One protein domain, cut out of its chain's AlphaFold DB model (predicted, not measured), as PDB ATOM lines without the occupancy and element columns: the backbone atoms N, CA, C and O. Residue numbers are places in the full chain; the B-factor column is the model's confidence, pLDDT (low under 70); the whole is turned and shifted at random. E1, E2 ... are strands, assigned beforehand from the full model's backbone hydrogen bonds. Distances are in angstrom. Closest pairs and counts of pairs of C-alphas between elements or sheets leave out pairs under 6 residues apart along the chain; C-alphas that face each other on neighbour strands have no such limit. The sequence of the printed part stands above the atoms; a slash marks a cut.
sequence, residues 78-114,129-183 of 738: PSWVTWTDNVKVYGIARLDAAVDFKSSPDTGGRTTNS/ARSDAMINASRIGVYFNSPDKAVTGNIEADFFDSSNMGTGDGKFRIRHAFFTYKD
ATOM      1  N   PRO A  78     224.273 316.184 238.025       55.31
ATOM      2  CA  PRO A  78     223.893 317.194 237.045       55.31
ATOM      3  C   PRO A  78     223.759 318.555 237.741       55.31
ATOM      4  O   PRO A  78     223.240 318.622 238.856       55.31
ATOM      5  N   SER A  79     224.209 319.638 237.109       60.19
ATOM      6  CA  SER A  79     223.999 320.991 237.627       60.19
ATOM      7  C   SER A  79     222.517 321.349 237.495       60.19
ATOM      8  O   SER A  79     222.068 321.843 236.458       60.19
ATOM      9  N   TRP A  80     221.738 321.022 238.520       72.94
ATOM     10  CA  TRP A  80     220.339 321.413 238.624       72.94
ATOM     11  C   TRP A  80     220.264 322.852 239.128       72.94
ATOM     12  O   TRP A  80     220.823 323.179 240.172       72.94
ATOM     13  N   VAL A  81     219.528 323.693 238.414       75.88
ATOM     14  CA  VAL A  81     219.091 324.998 238.902       75.88
ATOM     15  C   VAL A  81     217.660 324.830 239.391       75.88
ATOM     16  O   VAL A  81     216.735 324.619 238.601       75.88
ATOM     17  N   THR A  82     217.476 324.873 240.707       81.06
ATOM     18  CA  THR A  82     216.145 324.892 241.316       81.06
ATOM     19  C   THR A  82     215.487 326.225 240.969       81.06
ATOM     20  O   THR A  82     215.941 327.273 241.416       81.06
ATOM     21  N   TRP A  83     214.454 326.189 240.124       64.31
ATOM     22  CA  TRP A  83     213.698 327.379 239.729       64.31
ATOM     23  C   TRP A  83     212.584 327.671 240.741       64.31
ATOM     24  O   TRP A  83     212.361 328.822 241.102       64.31
ATOM     25  N   THR A  84     211.938 326.614 241.238       81.06
ATOM     26  CA  THR A  84     211.035 326.605 242.399       81.06
ATOM     27  C   THR A  84     211.212 325.282 243.150       81.06
ATOM     28  O   THR A  84     211.865 324.374 242.632       81.06
ATOM     29  N   ASP A  85     210.583 325.107 244.317       82.19
ATOM     30  CA  ASP A  85     210.599 323.828 245.059       82.19
ATOM     31  C   ASP A  85     210.170 322.626 244.201       82.19
ATOM     32  O   ASP A  85     210.618 321.495 244.410       82.19
ATOM     33  N   ASN A  86     209.338 322.895 243.193       86.25
ATOM     34  CA  ASN A  86     208.696 321.893 242.361       86.25
ATOM     35  C   ASN A  86     209.176 321.883 240.900       86.25
ATOM     36  O   ASN A  86     208.746 321.046 240.106       86.25
ATOM     37  N   VAL A  87     210.055 322.809 240.505       84.50
ATOM     38  CA  VAL A  87     210.549 322.914 239.127       84.50
ATOM     39  C   VAL A  87     212.059 323.068 239.129       84.50
ATOM     40  O   VAL A  87     212.620 323.992 239.718       84.50
ATOM     41  N   LYS A  88     212.731 322.165 238.419       88.12
ATOM     42  CA  LYS A  88     214.184 322.138 238.287       88.12
ATOM     43  C   LYS A  88     214.566 322.225 236.822       88.12
ATOM     44  O   LYS A  88     214.112 321.429 236.003       88.12
ATOM     45  N   VAL A  89     215.436 323.170 236.505       84.81
ATOM     46  CA  VAL A  89     216.026 323.304 235.176       84.81
ATOM     47  C   VAL A  89     217.388 322.634 235.197       84.81
ATOM     48  O   VAL A  89     218.151 322.772 236.151       84.81
ATOM     49  N   TYR A  90     217.694 321.878 234.158       87.19
ATOM     50  CA  TYR A  90     218.978 321.217 234.006       87.19
ATOM     51  C   TYR A  90     219.385 321.216 232.540       87.19
ATOM     52  O   TYR A  90     218.583 321.471 231.642       87.19
ATOM     53  N   GLY A  91     220.649 320.938 232.271       85.19
ATOM     54  CA  GLY A  91     221.131 320.906 230.906       85.19
ATOM     55  C   GLY A  91     222.638 320.890 230.834       85.19
ATOM     56  O   GLY A  91     223.327 320.942 231.848       85.19
ATOM     57  N   ILE A  92     223.126 320.813 229.605       83.25
ATOM     58  CA  ILE A  92     224.538 320.944 229.266       83.25
ATOM     59  C   ILE A  92     224.641 321.736 227.966       83.25
ATOM     60  O   ILE A  92     223.870 321.506 227.035       83.25
ATOM     61  N   ALA A  93     225.601 322.649 227.879       80.88
ATOM     62  CA  ALA A  93     226.008 323.245 226.613       80.88
ATOM     63  C   ALA A  93     227.278 322.528 226.146       80.88
ATOM     64  O   ALA A  93     228.266 322.479 226.875       80.88
ATOM     65  N   ARG A  94     227.240 321.938 224.952       78.62
ATOM     66  CA  ARG A  94     228.368 321.237 224.333       78.62
ATOM     67  C   ARG A  94     228.499 321.670 222.880       78.62
ATOM     68  O   ARG A  94     227.553 321.530 222.103       78.62
ATOM     69  N   LEU A  95     229.676 322.190 222.550       78.81
ATOM     70  CA  LEU A  95     230.117 322.517 221.201       78.81
ATOM     71  C   LEU A  95     231.245 321.548 220.846       78.81
ATOM     72  O   LEU A  95     232.256 321.508 221.540       78.81
ATOM     73  N   ASP A  96     231.067 320.783 219.779       72.69
ATOM     74  CA  ASP A  96     232.090 319.896 219.240       72.69
ATOM     75  C   ASP A  96     232.590 320.476 217.912       72.69
ATOM     76  O   ASP A  96     231.780 320.885 217.081       72.69
ATOM     77  N   ALA A  97     233.902 320.494 217.687       73.44
ATOM     78  CA  ALA A  97     234.501 320.893 216.416       73.44
ATOM     79  C   ALA A  97     235.573 319.883 215.997       73.44
ATOM     80  O   ALA A  97     236.335 319.407 216.837       73.44
ATOM     81  N   ALA A  98     235.617 319.540 214.711       70.00
ATOM     82  CA  ALA A  98     236.583 318.606 214.145       70.00
ATOM     83  C   ALA A  98     237.139 319.148 212.830       70.00
ATOM     84  O   ALA A  98     236.435 319.800 212.056       70.00
ATOM     85  N   VAL A  99     238.413 318.860 212.573       68.44
ATOM     86  CA  VAL A  99     239.069 319.117 211.291       68.44
ATOM     87  C   VAL A  99     239.625 317.792 210.798       68.44
ATOM     88  O   VAL A  99     240.495 317.202 211.429       68.44
ATOM     89  N   ASP A 100     239.084 317.320 209.685       66.75
ATOM     90  CA  ASP A 100     239.520 316.125 208.986       66.75
ATOM     91  C   ASP A 100     240.448 316.541 207.841       66.75
ATOM     92  O   ASP A 100     240.036 317.229 206.905       66.75
ATOM     93  N   PHE A 101     241.719 316.160 207.934       67.38
ATOM     94  CA  PHE A 101     242.730 316.491 206.932       67.38
ATOM     95  C   PHE A 101     242.689 315.552 205.719       67.38
ATOM     96  O   PHE A 101     243.189 315.921 204.659       67.38
ATOM     97  N   LYS A 102     242.081 314.364 205.851       63.00
ATOM     98  CA  LYS A 102     241.987 313.334 204.808       63.00
ATOM     99  C   LYS A 102     240.606 312.679 204.870       63.00
ATOM    100  O   LYS A 102     240.451 311.570 205.372       63.00
ATOM    101  N   SER A 103     239.610 313.388 204.336       56.19
ATOM    102  CA  SER A 103     238.208 312.957 204.385       56.19
ATOM    103  C   SER A 103     238.006 311.567 203.780       56.19
ATOM    104  O   SER A 103     238.295 311.357 202.603       56.19
ATOM    105  N   SER A 104     237.393 310.667 204.554       54.22
ATOM    106  CA  SER A 104     236.669 309.505 204.025       54.22
ATOM    107  C   SER A 104     235.270 309.955 203.554       54.22
ATOM    108  O   SER A 104     234.690 310.862 204.171       54.22
ATOM    109  N   PRO A 105     234.705 309.388 202.470       52.31
ATOM    110  CA  PRO A 105     233.412 309.810 201.921       52.31
ATOM    111  C   PRO A 105     232.251 309.747 202.926       52.31
ATOM    112  O   PRO A 105     231.357 310.595 202.880       52.31
ATOM    113  N   ASP A 106     232.290 308.793 203.863       51.47
ATOM    114  CA  ASP A 106     231.157 308.473 204.742       51.47
ATOM    115  C   ASP A 106     231.241 309.074 206.149       51.47
ATOM    116  O   ASP A 106     230.217 309.160 206.841       51.47
ATOM    117  N   THR A 107     232.420 309.537 206.583       49.53
ATOM    118  CA  THR A 107     232.593 310.200 207.887       49.53
ATOM    119  C   THR A 107     232.246 311.682 207.830       49.53
ATOM    120  O   THR A 107     231.869 312.249 208.849       49.53
ATOM    121  N   GLY A 108     232.303 312.319 206.656       54.84
ATOM    122  CA  GLY A 108     231.765 313.663 206.425       54.84
ATOM    123  C   GLY A 108     232.292 314.772 207.351       54.84
ATOM    124  O   GLY A 108     231.620 315.795 207.466       54.84
ATOM    125  N   GLY A 109     233.453 314.592 207.994       52.59
ATOM    126  CA  GLY A 109     234.010 315.531 208.977       52.59
ATOM    127  C   GLY A 109     233.343 315.511 210.362       52.59
ATOM    128  O   GLY A 109     233.487 316.475 211.103       52.59
ATOM    129  N   ARG A 110     232.598 314.454 210.718       62.50
ATOM    130  CA  ARG A 110     231.899 314.326 212.014       62.50
ATOM    131  C   ARG A 110     232.858 314.430 213.209       62.50
ATOM    132  O   ARG A 110     233.949 313.874 213.186       62.50
ATOM    133  N   THR A 111     232.395 315.040 214.301       57.03
ATOM    134  CA  THR A 111     233.047 314.960 215.628       57.03
ATOM    135  C   THR A 111     232.692 313.674 216.381       57.03
ATOM    136  O   THR A 111     233.270 313.386 217.425       57.03
ATOM    137  N   THR A 112     231.723 312.915 215.866       56.97
ATOM    138  CA  THR A 112     231.216 311.665 216.428       56.97
ATOM    139  C   THR A 112     231.678 310.475 215.595       56.97
ATOM    140  O   THR A 112     231.593 310.486 214.360       56.97
ATOM    141  N   ASN A 113     232.185 309.431 216.253       55.28
ATOM    142  CA  ASN A 113     232.796 308.315 215.551       55.28
ATOM    143  C   ASN A 113     231.732 307.350 214.994       55.28
ATOM    144  O   ASN A 113     230.862 306.859 215.708       55.28
ATOM    145  N   SER A 114     231.792 307.059 213.694       54.31
ATOM    146  CA  SER A 114     230.876 306.132 213.008       54.31
ATOM    147  C   SER A 114     231.637 304.930 212.449       54.31
ATOM    148  O   SER A 114     231.506 304.625 211.268       54.31
ATOM    149  N   ALA A 129     240.737 318.736 202.836       58.00
ATOM    150  CA  ALA A 129     240.572 319.098 204.234       58.00
ATOM    151  C   ALA A 129     239.152 319.629 204.483       58.00
ATOM    152  O   ALA A 129     238.641 320.469 203.733       58.00
ATOM    153  N   ARG A 130     238.509 319.154 205.548       63.78
ATOM    154  CA  ARG A 130     237.135 319.506 205.908       63.78
ATOM    155  C   ARG A 130     237.028 319.795 207.400       63.78
ATOM    156  O   ARG A 130     237.434 318.990 208.220       63.78
ATOM    157  N   SER A 131     236.424 320.926 207.749       64.25
ATOM    158  CA  SER A 131     236.096 321.291 209.132       64.25
ATOM    159  C   SER A 131     234.591 321.169 209.385       64.25
ATOM    160  O   SER A 131     233.815 321.650 208.551       64.25
ATOM    161  N   ASP A 132     234.185 320.639 210.535       66.19
ATOM    162  CA  ASP A 132     232.797 320.633 211.018       66.19
ATOM    163  C   ASP A 132     232.715 321.168 212.457       66.19
ATOM    164  O   ASP A 132     233.662 321.043 213.233       66.19
ATOM    165  N   ALA A 133     231.585 321.783 212.807       69.00
ATOM    166  CA  ALA A 133     231.299 322.271 214.154       69.00
ATOM    167  C   ALA A 133     229.807 322.101 214.469       69.00
ATOM    168  O   ALA A 133     228.950 322.528 213.693       69.00
ATOM    169  N   MET A 134     229.485 321.492 215.611       71.12
ATOM    170  CA  MET A 134     228.123 321.100 215.970       71.12
ATOM    171  C   MET A 134     227.802 321.332 217.449       71.12
ATOM    172  O   MET A 134     228.671 321.265 218.311       71.12
ATOM    173  N   ILE A 135     226.518 321.551 217.745       73.00
ATOM    174  CA  ILE A 135     225.991 321.726 219.114       73.00
ATOM    175  C   ILE A 135     225.015 320.617 219.524       73.00
ATOM    176  O   ILE A 135     224.276 320.756 220.494       73.00
ATOM    177  N   ASN A 136     224.963 319.510 218.781       73.12
ATOM    178  CA  ASN A 136     223.885 318.519 218.895       73.12
ATOM    179  C   ASN A 136     223.774 317.859 220.269       73.12
ATOM    180  O   ASN A 136     222.696 317.417 220.666       73.12
ATOM    181  N   ALA A 137     224.903 317.752 220.970       73.31
ATOM    182  CA  ALA A 137     224.964 317.176 222.300       73.31
ATOM    183  C   ALA A 137     224.507 318.151 223.399       73.31
ATOM    184  O   ALA A 137     224.314 317.712 224.533       73.31
ATOM    185  N   SER A 138     224.295 319.431 223.067       82.06
ATOM    186  CA  SER A 138     223.695 320.408 223.975       82.06
ATOM    187  C   SER A 138     222.261 320.011 224.317       82.06
ATOM    188  O   SER A 138     221.484 319.620 223.441       82.06
ATOM    189  N   ARG A 139     221.907 320.112 225.598       85.88
ATOM    190  CA  ARG A 139     220.598 319.746 226.139       85.88
ATOM    191  C   ARG A 139     220.095 320.820 227.074       85.88
ATOM    192  O   ARG A 139     220.860 321.368 227.862       85.88
ATOM    193  N   ILE A 140     218.790 321.025 227.037       89.06
ATOM    194  CA  ILE A 140     218.072 321.803 228.034       89.06
ATOM    195  C   ILE A 140     216.836 321.021 228.456       89.06
ATOM    196  O   ILE A 140     216.098 320.512 227.614       89.06
ATOM    197  N   GLY A 141     216.649 320.887 229.759       89.94
ATOM    198  CA  GLY A 141     215.594 320.104 230.367       89.94
ATOM    199  C   GLY A 141     214.921 320.859 231.499       89.94
ATOM    200  O   GLY A 141     215.560 321.577 232.266       89.94
ATOM    201  N   VAL A 142     213.612 320.681 231.599       92.31
ATOM    202  CA  VAL A 142     212.788 321.162 232.698       92.31
ATOM    203  C   VAL A 142     212.121 319.946 233.310       92.31
ATOM    204  O   VAL A 142     211.280 319.294 232.689       92.31
ATOM    205  N   TYR A 143     212.521 319.639 234.535       90.88
ATOM    206  CA  TYR A 143     211.847 318.682 235.388       90.88
ATOM    207  C   TYR A 143     210.839 319.422 236.259       90.88
ATOM    208  O   TYR A 143     211.160 320.463 236.831       90.88
ATOM    209  N   PHE A 144     209.638 318.878 236.393       90.69
ATOM    210  CA  PHE A 144     208.612 319.430 237.265       90.69
ATOM    211  C   PHE A 144     207.906 318.321 238.038       90.69
ATOM    212  O   PHE A 144     207.812 317.183 237.579       90.69
ATOM    213  N   ASN A 145     207.394 318.643 239.215       93.62
ATOM    214  CA  ASN A 145     206.508 317.776 239.974       93.62
ATOM    215  C   ASN A 145     205.373 318.586 240.610       93.62
ATOM    216  O   ASN A 145     205.426 319.809 240.693       93.62
ATOM    217  N   SER A 146     204.302 317.910 241.003       88.25
ATOM    218  CA  SER A 146     203.299 318.496 241.884       88.25
ATOM    219  C   SER A 146     203.821 318.509 243.332       88.25
ATOM    220  O   SER A 146     204.689 317.696 243.667       88.25
ATOM    221  N   PRO A 147     203.294 319.380 244.214       85.31
ATOM    222  CA  PRO A 147     203.716 319.440 245.619       85.31
ATOM    223  C   PRO A 147     203.601 318.101 246.368       85.31
ATOM    224  O   PRO A 147     204.447 317.767 247.193       85.31
ATOM    225  N   ASP A 148     202.587 317.299 246.036       86.12
ATOM    226  CA  ASP A 148     202.352 315.949 246.566       86.12
ATOM    227  C   ASP A 148     203.135 314.849 245.818       86.12
ATOM    228  O   ASP A 148     203.040 313.670 246.157       86.12
ATOM    229  N   LYS A 149     203.902 315.219 244.783       83.75
ATOM    230  CA  LYS A 149     204.630 314.333 243.857       83.75
ATOM    231  C   LYS A 149     203.753 313.292 243.149       83.75
ATOM    232  O   LYS A 149     204.292 312.347 242.572       83.75
ATOM    233  N   ALA A 150     202.429 313.463 243.142       85.62
ATOM    234  CA  ALA A 150     201.514 312.593 242.408       85.62
ATOM    235  C   ALA A 150     201.700 312.714 240.888       85.62
ATOM    236  O   ALA A 150     201.515 311.734 240.162       85.62
ATOM    237  N   VAL A 151     202.089 313.905 240.421       89.12
ATOM    238  CA  VAL A 151     202.492 314.184 239.045       89.12
ATOM    239  C   VAL A 151     203.977 314.507 239.028       89.12
ATOM    240  O   VAL A 151     204.448 315.381 239.754       89.12
ATOM    241  N   THR A 152     204.723 313.838 238.162       91.81
ATOM    242  CA  THR A 152     206.098 314.215 237.816       91.81
ATOM    243  C   THR A 152     206.204 314.343 236.310       91.81
ATOM    244  O   THR A 152     205.448 313.709 235.583       91.81
ATOM    245  N   GLY A 153     207.103 315.169 235.799       90.50
ATOM    246  CA  GLY A 153     207.245 315.323 234.364       90.50
ATOM    247  C   GLY A 153     208.583 315.890 233.957       90.50
ATOM    248  O   GLY A 153     209.330 316.461 234.755       90.50
ATOM    249  N   ASN A 154     208.903 315.666 232.691       92.62
ATOM    250  CA  ASN A 154     210.155 316.088 232.102       92.62
ATOM    251  C   ASN A 154     209.932 316.517 230.652       92.62
ATOM    252  O   ASN A 154     209.428 315.749 229.823       92.62
ATOM    253  N   ILE A 155     210.340 317.750 230.361       93.25
ATOM    254  CA  ILE A 155     210.461 318.283 229.011       93.25
ATOM    255  C   ILE A 155     211.941 318.534 228.756       93.25
ATOM    256  O   ILE A 155     212.537 319.410 229.370       93.25
ATOM    257  N   GLU A 156     212.527 317.792 227.825       90.81
ATOM    258  CA  GLU A 156     213.934 317.907 227.457       90.81
ATOM    259  C   GLU A 156     214.071 318.072 225.948       90.81
ATOM    260  O   GLU A 156     213.498 317.306 225.162       90.81
ATOM    261  N   ALA A 157     214.875 319.047 225.545       89.56
ATOM    262  CA  ALA A 157     215.199 319.333 224.164       89.56
ATOM    263  C   ALA A 157     216.704 319.200 223.905       89.56
ATOM    264  O   ALA A 157     217.533 319.413 224.792       89.56
ATOM    265  N   ASP A 158     217.047 318.828 222.675       84.94
ATOM    266  CA  ASP A 158     218.416 318.826 222.163       84.94
ATOM    267  C   ASP A 158     218.442 319.329 220.709       84.94
ATOM    268  O   ASP A 158     217.405 319.665 220.129       84.94
ATOM    269  N   PHE A 159     219.638 319.407 220.128       79.06
ATOM    270  CA  PHE A 159     219.843 319.870 218.753       79.06
ATOM    271  C   PHE A 159     220.235 318.726 217.800       79.06
ATOM    272  O   PHE A 159     220.837 318.965 216.757       79.06
ATOM    273  N   PHE A 160     219.954 317.466 218.160       72.75
ATOM    274  CA  PHE A 160     220.434 316.304 217.407       72.75
ATOM    275  C   PHE A 160     219.467 315.879 216.294       72.75
ATOM    276  O   PHE A 160     218.343 315.450 216.553       72.75
ATOM    277  N   ASP A 161     219.935 315.895 215.045       65.38
ATOM    278  CA  ASP A 161     219.190 315.380 213.891       65.38
ATOM    279  C   ASP A 161     219.499 313.895 213.636       65.38
ATOM    280  O   ASP A 161     220.579 313.542 213.156       65.38
ATOM    281  N   SER A 162     218.532 313.012 213.912       55.56
ATOM    282  CA  SER A 162     218.674 311.568 213.674       55.56
ATOM    283  C   SER A 162     218.669 311.184 212.195       55.56
ATOM    284  O   SER A 162     219.160 310.110 211.862       55.56
ATOM    285  N   SER A 163     218.161 312.040 211.300       53.66
ATOM    286  CA  SER A 163     218.163 311.761 209.857       53.66
ATOM    287  C   SER A 163     219.555 311.864 209.233       53.66
ATOM    288  O   SER A 163     219.816 311.228 208.217       53.66
ATOM    289  N   ASN A 164     220.462 312.600 209.880       52.97
ATOM    290  CA  ASN A 164     221.828 312.832 209.416       52.97
ATOM    291  C   ASN A 164     222.883 312.486 210.483       52.97
ATOM    292  O   ASN A 164     223.999 312.985 210.429       52.97
ATOM    293  N   MET A 165     222.542 311.667 211.484       55.44
ATOM    294  CA  MET A 165     223.435 311.298 212.600       55.44
ATOM    295  C   MET A 165     224.061 312.492 213.357       55.44
ATOM    296  O   MET A 165     225.131 312.359 213.950       55.44
ATOM    297  N   GLY A 166     223.433 313.669 213.326       55.12
ATOM    298  CA  GLY A 166     224.013 314.897 213.868       55.12
ATOM    299  C   GLY A 166     225.005 315.627 212.944       55.12
ATOM    300  O   GLY A 166     225.742 316.490 213.399       55.12
ATOM    301  N   THR A 167     225.050 315.393 211.634       51.75
ATOM    302  CA  THR A 167     226.007 316.102 210.749       51.75
ATOM    303  C   THR A 167     225.598 317.544 210.382       51.75
ATOM    304  O   THR A 167     225.788 317.977 209.247       51.75
ATOM    305  N   GLY A 168     225.011 318.301 211.315       49.06
ATOM    306  CA  GLY A 168     225.096 319.764 211.239       49.06
ATOM    307  C   GLY A 168     223.940 320.522 210.583       49.06
ATOM    308  O   GLY A 168     224.178 321.413 209.768       49.06
ATOM    309  N   ASP A 169     222.691 320.276 210.990       53.25
ATOM    310  CA  ASP A 169     221.664 321.330 210.906       53.25
ATOM    311  C   ASP A 169     221.174 321.846 212.264       53.25
ATOM    312  O   ASP A 169     220.425 322.824 212.290       53.25
ATOM    313  N   GLY A 170     221.624 321.241 213.375       58.19
ATOM    314  CA  GLY A 170     221.334 321.709 214.728       58.19
ATOM    315  C   GLY A 170     219.841 321.929 214.956       58.19
ATOM    316  O   GLY A 170     219.459 322.907 215.595       58.19
ATOM    317  N   LYS A 171     218.967 321.109 214.360       67.25
ATOM    318  CA  LYS A 171     217.526 321.286 214.535       67.25
ATOM    319  C   LYS A 171     217.159 321.074 215.993       67.25
ATOM    320  O   LYS A 171     217.329 319.986 216.532       67.25
ATOM    321  N   PHE A 172     216.577 322.109 216.587       78.88
ATOM    322  CA  PHE A 172     215.933 321.997 217.885       78.88
ATOM    323  C   PHE A 172     214.837 320.929 217.818       78.88
ATOM    324  O   PHE A 172     213.899 321.041 217.020       78.88
ATOM    325  N   ARG A 173     214.950 319.898 218.653       78.81
ATOM    326  CA  ARG A 173     213.926 318.867 218.808       78.81
ATOM    327  C   ARG A 173     213.607 318.647 220.276       78.81
ATOM    328  O   ARG A 173     214.483 318.647 221.137       78.81
ATOM    329  N   ILE A 174     212.336 318.376 220.542       82.94
ATOM    330  CA  ILE A 174     211.889 317.881 221.840       82.94
ATOM    331  C   ILE A 174     212.146 316.373 221.856       82.94
ATOM    332  O   ILE A 174     211.565 315.624 221.068       82.94
ATOM    333  N   ARG A 175     213.057 315.928 222.724       82.88
ATOM    334  CA  ARG A 175     213.434 314.513 222.849       82.88
ATOM    335  C   ARG A 175     212.649 313.797 223.937       82.88
ATOM    336  O   ARG A 175     212.224 312.668 223.697       82.88
ATOM    337  N   HIS A 176     212.413 314.449 225.072       90.25
ATOM    338  CA  HIS A 176     211.480 313.984 226.094       90.25
ATOM    339  C   HIS A 176     210.389 315.028 226.283       90.25
ATOM    340  O   HIS A 176     210.672 316.219 226.358       90.25
ATOM    341  N   ALA A 177     209.150 314.570 226.339       92.44
ATOM    342  CA  ALA A 177     208.005 315.368 226.750       92.44
ATOM    343  C   ALA A 177     206.979 314.394 227.303       92.44
ATOM    344  O   ALA A 177     206.147 313.866 226.564       92.44
ATOM    345  N   PHE A 178     207.120 314.080 228.583       93.38
ATOM    346  CA  PHE A 178     206.247 313.136 229.258       93.38
ATOM    347  C   PHE A 178     205.937 313.608 230.671       93.38
ATOM    348  O   PHE A 178     206.708 314.353 231.281       93.38
ATOM    349  N   PHE A 179     204.814 313.134 231.186       92.38
ATOM    350  CA  PHE A 179     204.494 313.205 232.598       92.38
ATOM    351  C   PHE A 179     204.049 311.829 233.085       92.38
ATOM    352  O   PHE A 179     203.537 311.008 232.323       92.38
ATOM    353  N   THR A 180     204.267 311.582 234.364       92.94
ATOM    354  CA  THR A 180     203.871 310.380 235.070       92.94
ATOM    355  C   THR A 180     202.877 310.786 236.146       92.94
ATOM    356  O   THR A 180     203.164 311.665 236.958       92.94
ATOM    357  N   TYR A 181     201.707 310.157 236.126       89.50
ATOM    358  CA  TYR A 181     200.699 310.241 237.172       89.50
ATOM    359  C   TYR A 181     200.637 308.890 237.887       89.50
ATOM    360  O   TYR A 181     200.189 307.899 237.305       89.50
ATOM    361  N   LYS A 182     201.108 308.839 239.139       87.69
ATOM    362  CA  LYS A 182     201.334 307.581 239.878       87.69
ATOM    363  C   LYS A 182     202.212 306.605 239.071       87.69
ATOM    364  O   LYS A 182     203.354 306.942 238.781       87.69
ATOM    365  N   ASP A 183     201.689 305.438 238.695       91.38
ATOM    366  CA  ASP A 183     202.405 304.405 237.928       91.38
ATOM    367  C   ASP A 183     202.120 304.466 236.412       91.38
ATOM    368  O   ASP A 183     202.632 303.652 235.642       91.38
TER     369      ASP A 183
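AT A GLANCE: This is residues 78 to 114 and 129 to 183 of the 738 residues of an uncharacterized protein of Abscondita terminalis (UniProt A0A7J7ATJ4). A long, thin strand structure: one twisted antiparallel sheet of five strands, E1 - E2 - E5 - E6 - E7, is prolonged at one end by a narrow two-stranded ribbon, E3 and E4, which carries on from E2 and leads back into E5. No named helix covers the sheet. The printed part has 92 residues with seven named strands, E1 to E7 in chain order; the class is all strand, though under half of the residues are in named elements. The whole is loose, a rod spanning 58 by 24 by 17 A, with a radius of gyration of the C-alphas of 17.5 A.

HOW THE PARTS SIT: In the larger sheet, E5, residues 139 to 145, and E6, residues 151 to 158, are a hairpin, with N 142 and O 155 2.8 A apart. E6 forms another hairpin with E7, residues 173 to 181, an edge strand; N 180 and O 152 are 2.7 A apart. E5, E6 and E7 make a meander, each strand the antiparallel neighbour of the one before. E2, residues 87 to 92, is antiparallel to E5 at 163 degrees, with N 90 and O 141 2.9 A apart. E1, residues 81 to 84, the other edge strand, forms a hairpin with E2; N 81 and O 89 are 2.8 A apart. The sheet is twisted, with C-alphas up to 4.2 A off its best plane. E3, residues 96 to 100, and E4, residues 130 to 134, are antiparallel at 170 degrees, with N 98 and O 132 2.9 A apart. E2 and E3 are apart, and so are E4 and E5.

IN THESE COORDINATES: E7 is 24.2 A long, E6 23.7 A, E5 19.8 A, E2 17.2 A, E4 13.6 A, E3 13.2 A and E1 8.9 A. E1 begins at C-alpha 81 (219.091, 324.998, 238.902), and E7 ends at C-alpha 181 (200.699, 310.241, 237.172).

THE WHOLE: The C-alphas farthest apart, of Lys 102 and Asp 148, are 57.6 A apart. Residues 115 to 128 are not printed; C-alphas 114 and 129 are 18.4 A apart across this cut. The link from E6 to E7 is long. Mean pLDDT of the printed part is 74.5; low stretches include residues 99 to 114 and 161 to 171.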